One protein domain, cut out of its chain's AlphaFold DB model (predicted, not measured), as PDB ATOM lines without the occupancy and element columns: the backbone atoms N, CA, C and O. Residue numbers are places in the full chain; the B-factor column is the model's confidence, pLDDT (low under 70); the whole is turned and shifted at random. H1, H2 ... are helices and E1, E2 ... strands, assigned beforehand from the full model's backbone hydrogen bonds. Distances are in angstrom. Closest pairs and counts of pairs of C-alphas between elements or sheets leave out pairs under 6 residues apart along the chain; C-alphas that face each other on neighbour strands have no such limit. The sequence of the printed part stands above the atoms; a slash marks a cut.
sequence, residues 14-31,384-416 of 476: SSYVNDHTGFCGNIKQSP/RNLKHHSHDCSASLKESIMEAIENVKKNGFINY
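AT A GLANCE: This is residues 14 to 31 and 384 to 416 of the 476 residues of the protein "TRUD domain-containing protein" of Paroedura picta (UniProt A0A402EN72). A short ribbon of two antiparallel strands, E1 and E2, has one helix, H1, that begins near one end of the ribbon and runs away from it, with stretches of loop before E1, after E1 and after H1. Residues 27 to 31 carry on past the far end of the ribbon, and the loop of residues 389 to 396 leads from E2 to the helix. The printed part has 51 residues, with the named elements E1, E2 and H1 in that order along the chain; the class is mixed, helices and strands, although under half of the residues, 24, are in named elements. It is only just loose, close to compact, with a radius of gyration of the C-alphas of 12.0 A, and the C-alphas span 34 by 25 by 21 A.

IN THESE COORDINATES: The sheet has the order E1 - E2. E1 is residues 23 to 26, 10.6 A from first to last C-alpha, and begins with C-alpha 23 at (609.864, 326.352, 431.786). E2 is residues 384 to 388, 12.7 A long, and begins with C-alpha 384 at (599.296, 322.329, 429.850). H1 is residues 397 to 411, 21.1 A long, and ends with C-alpha 411 at (610.650, 332.352, 448.863).

HOW THE PARTS SIT: E1 and E2 are antiparallel neighbours, with 158 degrees between their directions. C-alphas 23 and 388 face each other at 4.4 A, and C-alphas 26 and 384 at 5.0 A. N 24 and O 387 are within hydrogen-bond range at 2.9 A, and so are N 26 and O 384 at 2.8 A. The closest C-alphas of E2 and H1 are those of His 388 and Leu 397, 6.3 A apart. The closest C-alphas of E1 and H1 are those of Phe 23 and Ile 401, 6.9 A apart. Residues 397 to 404 of H1 make the pairs of C-alphas within 10 A of the sheet, 10 with E2 and 6 with E1. In H1 every O i to N i+4 pair is within hydrogen-bond range.

THE WHOLE: The two C-alphas farthest apart are those of Pro 31 and Ser 394, at 34.0 A, and the first and last printed C-alphas, Ser 14 and Tyr 416, are 12.6 A apart. Residues 32 to 383 are cut out and not printed, and C-alphas 31 and 384 are 12.8 A apart across the cut. The link from E1 to E2 runs across this cut; the link from E2 to H1, 8 residues, is short. The mean pLDDT of the printed part is 81.0, and the model's confidence is low, under 70, at residues 14 to 17 and 391 to 395.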
ATOM      1  N   SER A  14     612.134 341.679 431.836       47.84
ATOM      2  CA  SER A  14     611.983 340.221 431.882       47.84
ATOM      3  C   SER A  14     613.306 339.533 432.232       47.84
ATOM      4  O   SER A  14     613.650 338.507 431.647       47.84
ATOM      5  N   SER A  15     614.076 340.112 433.156       52.59
ATOM      6  CA  SER A  15     615.114 339.369 433.871       52.59
ATOM      7  C   SER A  15     614.430 338.481 434.907       52.59
ATOM      8  O   SER A  15     613.694 338.986 435.760       52.59
ATOM      9  N   TYR A  16     614.674 337.175 434.850       59.25
ATOM     10  CA  TYR A  16     614.321 336.291 435.955       59.25
ATOM     11  C   TYR A  16     615.085 336.732 437.213       59.25
ATOM     12  O   TYR A  16     616.216 337.204 437.133       59.25
ATOM     13  N   VAL A  17     614.436 336.638 438.376       66.94
ATOM     14  CA  VAL A  17     615.004 337.078 439.669       66.94
ATOM     15  C   VAL A  17     616.122 336.132 440.138       66.94
ATOM     16  O   VAL A  17     616.907 336.471 441.018       66.94
ATOM     17  N   ASN A  18     616.177 334.939 439.550       70.94
ATOM     18  CA  ASN A  18     617.130 333.873 439.797       70.94
ATOM     19  C   ASN A  18     617.690 333.338 438.470       70.94
ATOM     20  O   ASN A  18     617.040 333.434 437.431       70.94
ATOM     21  N   ASP A  19     618.847 332.678 438.532       75.12
ATOM     22  CA  ASP A  19     619.528 332.055 437.383       75.12
ATOM     23  C   ASP A  19     618.846 330.761 436.881       75.12
ATOM     24  O   ASP A  19     619.430 329.959 436.152       75.12
ATOM     25  N   HIS A  20     617.599 330.522 437.292       77.44
ATOM     26  CA  HIS A  20     616.862 329.306 436.984       77.44
ATOM     27  C   HIS A  20     616.389 329.317 435.525       77.44
ATOM     28  O   HIS A  20     615.603 330.175 435.122       77.44
ATOM     29  N   THR A  21     616.802 328.312 434.747       75.94
ATOM     30  CA  THR A  21     616.578 328.231 433.287       75.94
ATOM     31  C   THR A  21     615.109 328.301 432.869       75.94
ATOM     32  O   THR A  21     614.799 328.803 431.790       75.94
ATOM     33  N   GLY A  22     614.200 327.843 433.732       81.38
ATOM     34  CA  GLY A  22     612.761 328.041 433.589       81.38
ATOM     35  C   GLY A  22     612.070 327.094 432.605       81.38
ATOM     36  O   GLY A  22     612.672 326.383 431.800       81.38
ATOM     37  N   PHE A  23     610.742 327.104 432.675       86.38
ATOM     38  CA  PHE A  23     609.864 326.352 431.786       86.38
ATOM     39  C   PHE A  23     608.720 327.249 431.304       86.38
ATOM     40  O   PHE A  23     608.385 328.253 431.934       86.38
ATOM     41  N   CYS A  24     608.111 326.886 430.181       86.12
ATOM     42  CA  CYS A  24     606.916 327.535 429.661       86.12
ATOM     43  C   CYS A  24     605.767 326.527 429.523       86.12
ATOM     44  O   CYS A  24     605.969 325.315 429.462       86.12
ATOM     45  N   GLY A  25     604.540 327.036 429.511       87.62
ATOM     46  CA  GLY A  25     603.323 326.240 429.418       87.62
ATOM     47  C   GLY A  25     602.096 327.140 429.309       87.62
ATOM     48  O   GLY A  25     602.179 328.353 429.499       87.62
ATOM     49  N   ASN A  26     600.954 326.546 428.985       87.69
ATOM     50  CA  ASN A  26     599.693 327.252 428.797       87.69
ATOM     51  C   ASN A  26     598.802 327.099 430.031       87.69
ATOM     52  O   ASN A  26     598.593 325.987 430.514       87.69
ATOM     53  N   ILE A  27     598.226 328.208 430.486       88.25
ATOM     54  CA  ILE A  27     597.197 328.255 431.532       88.25
ATOM     55  C   ILE A  27     595.857 328.694 430.931       88.25
ATOM     56  O   ILE A  27     595.835 329.344 429.886       88.25
ATOM     57  N   LYS A  28     594.744 328.382 431.608       84.69
ATOM     58  CA  LYS A  28     593.382 328.806 431.216       84.69
ATOM     59  C   LYS A  28     592.983 328.395 429.779       84.69
ATOM     60  O   LYS A  28     592.305 329.161 429.094       84.69
ATOM     61  N   GLN A  29     593.383 327.201 429.317       85.94
ATOM     62  CA  GLN A  29     592.903 326.655 428.033       85.94
ATOM     63  C   GLN A  29     591.433 326.214 428.134       85.94
ATOM     64  O   GLN A  29     590.640 326.484 427.235       85.94
ATOM     65  N   SER A  30     591.059 325.602 429.259       88.50
ATOM     66  CA  SER A  30     589.687 325.286 429.663       88.50
ATOM     67  C   SER A  30     589.339 325.978 430.993       88.50
ATOM     68  O   SER A  30     590.236 326.173 431.814       88.50
ATOM     69  N   PRO A  31     588.059 326.302 431.281       86.50
ATOM     70  CA  PRO A  31     587.631 326.734 432.618       86.50
ATOM     71  C   PRO A  31     587.984 325.731 433.730       86.50
ATOM     72  O   PRO A  31     588.222 326.142 434.862       86.50
ATOM     73  N   ARG A 384     599.287 323.263 430.990       90.62
ATOM     74  CA  ARG A 384     599.296 322.329 429.850       90.62
ATOM     75  C   ARG A 384     600.441 322.622 428.882       90.62
ATOM     76  O   ARG A 384     600.887 323.759 428.763       90.62
ATOM     77  N   ASN A 385     600.861 321.612 428.117       88.81
ATOM     78  CA  ASN A 385     601.908 321.709 427.086       88.81
ATOM     79  C   ASN A 385     603.230 322.291 427.626       88.81
ATOM     80  O   ASN A 385     603.767 323.244 427.061       88.81
ATOM     81  N   LEU A 386     603.710 321.729 428.737       88.69
ATOM     82  CA  LEU A 386     604.963 322.115 429.387       88.69
ATOM     83  C   LEU A 386     606.165 321.872 428.461       88.69
ATOM     84  O   LEU A 386     606.264 320.815 427.835       88.69
ATOM     85  N   LYS A 387     607.073 322.846 428.384       86.94
ATOM     86  CA  LYS A 387     608.328 322.799 427.615       86.94
ATOM     87  C   LYS A 387     609.429 323.545 428.373       86.94
ATOM     88  O   LYS A 387     609.124 324.408 429.197       86.94
ATOM     89  N   HIS A 388     610.695 323.268 428.073       81.38
ATOM     90  CA  HIS A 388     611.792 324.120 428.540       81.38
ATOM     91  C   HIS A 388     611.670 325.533 427.955       81.38
ATOM     92  O   HIS A 388     611.140 325.715 426.857       81.38
ATOM     93  N   HIS A 389     612.155 326.535 428.691       75.31
ATOM     94  CA  HIS A 389     612.227 327.908 428.186       75.31
ATOM     95  C   HIS A 389     613.390 328.104 427.193       75.31
ATOM     96  O   HIS A 389     613.254 328.872 426.244       75.31
ATOM     97  N   SER A 390     614.494 327.368 427.376       71.31
ATOM     98  CA  SER A 390     615.624 327.282 426.441       71.31
ATOM     99  C   SER A 390     615.687 325.904 425.774       71.31
ATOM    100  O   SER A 390     615.298 324.903 426.373       71.31
ATOM    101  N   HIS A 391     616.199 325.845 424.543       58.75
ATOM    102  CA  HIS A 391     616.420 324.589 423.820       58.75
ATOM    103  C   HIS A 391     617.677 323.827 424.285       58.75
ATOM    104  O   HIS A 391     617.762 322.625 424.048       58.75
ATOM    105  N   ASP A 392     618.598 324.488 424.995       56.34
ATOM    106  CA  ASP A 392     619.938 323.962 425.315       56.34
ATOM    107  C   ASP A 392     620.064 323.389 426.746       56.34
ATOM    108  O   ASP A 392     621.149 323.335 427.324       56.34
ATOM    109  N   CYS A 393     618.953 322.979 427.368       58.12
ATOM    110  CA  CYS A 393     618.965 322.419 428.723       58.12
ATOM    111  C   CYS A 393     619.215 320.902 428.723       58.12
ATOM    112  O   CYS A 393     618.398 320.134 428.224       58.12
ATOM    113  N   SER A 394     620.306 320.465 429.361       59.09
ATOM    114  CA  SER A 394     620.615 319.045 429.606       59.09
ATOM    115  C   SER A 394     619.875 318.433 430.806       59.09
ATOM    116  O   SER A 394     619.844 317.212 430.946       59.09
ATOM    117  N   ALA A 395     619.298 319.266 431.678       66.12
ATOM    118  CA  ALA A 395     618.522 318.842 432.843       66.12
ATOM    119  C   ALA A 395     617.115 318.361 432.454       66.12
ATOM    120  O   ALA A 395     616.530 318.841 431.479       66.12
ATOM    121  N   SER A 396     616.529 317.454 433.238       81.00
ATOM    122  CA  SER A 396     615.175 316.959 432.975       81.00
ATOM    123  C   SER A 396     614.133 318.056 433.206       81.00
ATOM    124  O   SER A 396     614.120 318.690 434.259       81.00
ATOM    125  N   LEU A 397     613.177 318.224 432.282       84.50
ATOM    126  CA  LEU A 397     612.056 319.173 432.426       84.50
ATOM    127  C   LEU A 397     611.350 319.057 433.786       84.50
ATOM    128  O   LEU A 397     610.930 320.057 434.367       84.50
ATOM    129  N   LYS A 398     611.238 317.830 434.308       86.31
ATOM    130  CA  LYS A 398     610.630 317.549 435.612       86.31
ATOM    131  C   LYS A 398     611.422 318.164 436.770       86.31
ATOM    132  O   LYS A 398     610.808 318.669 437.706       86.31
ATOM    133  N   GLU A 399     612.750 318.132 436.706       85.88
ATOM    134  CA  GLU A 399     613.641 318.668 437.743       85.88
ATOM    135  C   GLU A 399     613.529 320.193 437.792       85.88
ATOM    136  O   GLU A 399     613.218 320.735 438.849       85.88
ATOM    137  N   SER A 400     613.620 320.872 436.641       85.25
ATOM    138  CA  SER A 400     613.431 322.330 436.550       85.25
ATOM    139  C   SER A 400     612.031 322.787 436.990       85.25
ATOM    140  O   SER A 400     611.865 323.871 437.543       85.25
ATOM    141  N   ILE A 401     610.988 321.975 436.779       88.56
ATOM    142  CA  ILE A 401     609.649 322.278 437.310       88.56
ATOM    143  C   ILE A 401     609.623 322.135 438.838       88.56
ATOM    144  O   ILE A 401     609.089 323.009 439.522       88.56
ATOM    145  N   MET A 402     610.192 321.059 439.389       88.94
ATOM    146  CA  MET A 402     610.226 320.831 440.838       88.94
ATOM    147  C   MET A 402     611.053 321.895 441.569       88.94
ATOM    148  O   MET A 402     610.611 322.399 442.600       88.94
ATOM    149  N   GLU A 403     612.203 322.282 441.017       88.75
ATOM    150  CA  GLU A 403     613.056 323.339 441.562       88.75
ATOM    151  C   GLU A 403     612.339 324.698 441.561       88.75
ATOM    152  O   GLU A 403     612.316 325.392 442.580       88.75
ATOM    153  N   ALA A 404     611.675 325.064 440.460       87.62
ATOM    154  CA  ALA A 404     610.866 326.279 440.390       87.62
ATOM    155  C   ALA A 404     609.714 326.289 441.414       87.62
ATOM    156  O   ALA A 404     609.478 327.312 442.060       87.62
ATOM    157  N   ILE A 405     609.009 325.165 441.593       89.69
ATOM    158  CA  ILE A 405     607.908 325.050 442.562       89.69
ATOM    159  C   ILE A 405     608.427 325.185 443.999       89.69
ATOM    160  O   ILE A 405     607.841 325.934 444.782       89.69
ATOM    161  N   GLU A 406     609.525 324.516 444.357       91.50
ATOM    162  CA  GLU A 406     610.080 324.612 445.712       91.50
ATOM    163  C   GLU A 406     610.652 326.012 445.990       91.50
ATOM    164  O   GLU A 406     610.462 326.546 447.083       91.50
ATOM    165  N   ASN A 407     611.249 326.669 444.989       89.25
ATOM    166  CA  ASN A 407     611.666 328.069 445.085       89.25
ATOM    167  C   ASN A 407     610.484 329.011 445.375       89.25
ATOM    168  O   ASN A 407     610.593 329.854 446.267       89.25
ATOM    169  N   VAL A 408     609.347 328.852 444.684       90.12
ATOM    170  CA  VAL A 408     608.130 329.648 444.946       90.12
ATOM    171  C   VAL A 408     607.525 329.320 446.314       90.12
ATOM    172  O   VAL A 408     607.066 330.217 447.016       90.12
ATOM    173  N   LYS A 409     607.557 328.056 446.740       92.75
ATOM    174  CA  LYS A 409     607.071 327.628 448.061       92.75
ATOM    175  C   LYS A 409     607.917 328.179 449.212       92.75
ATOM    176  O   LYS A 409     607.364 328.548 450.245       92.75
ATOM    177  N   LYS A 410     609.240 328.246 449.042       92.94
ATOM    178  CA  LYS A 410     610.191 328.731 450.054       92.94
ATOM    179  C   LYS A 410     610.268 330.258 450.118       92.94
ATOM    180  O   LYS A 410     610.290 330.815 451.211       92.94
ATOM    181  N   ASN A 411     610.341 330.920 448.964       90.38
ATOM    182  CA  ASN A 411     610.650 332.352 448.863       90.38
ATOM    183  C   ASN A 411     609.437 333.211 448.454       90.38
ATOM    184  O   ASN A 411     609.521 334.439 448.468       90.38
ATOM    185  N   GLY A 412     608.316 332.592 448.075       90.25
ATOM    186  CA  GLY A 412     607.166 333.280 447.494       90.25
ATOM    187  C   GLY A 412     607.407 333.714 446.044       90.25
ATOM    188  O   GLY A 412     608.181 333.115 445.298       90.25
ATOM    189  N   PHE A 413     606.718 334.775 445.635       89.12
ATOM    190  CA  PHE A 413     606.853 335.408 444.323       89.12
ATOM    191  C   PHE A 413     606.696 336.928 444.464       89.12
ATOM    192  O   PHE A 413     606.114 337.411 445.438       89.12
ATOM    193  N   ILE A 414     607.192 337.702 443.493       88.88
ATOM    194  CA  ILE A 414     607.023 339.160 443.516       88.88
ATOM    195  C   ILE A 414     605.562 339.510 443.218       88.88
ATOM    196  O   ILE A 414     605.029 339.164 442.164       88.88
ATOM    197  N   ASN A 415     604.923 340.230 444.143       89.62
ATOM    198  CA  ASN A 415     603.521 340.644 444.068       89.62
ATOM    199  C   ASN A 415     603.300 341.800 443.066       89.62
ATOM    200  O   ASN A 415     602.954 342.920 443.444       89.62
ATOM    201  N   TYR A 416     603.545 341.540 441.781       88.62
ATOM    202  CA  TYR A 416     603.290 342.491 440.703       88.62
ATOM    203  C   TYR A 416     601.796 342.625 440.388       88.62
ATOM    204  O   TYR A 416     601.037 341.653 440.382       88.62
TER     205      TYR A 416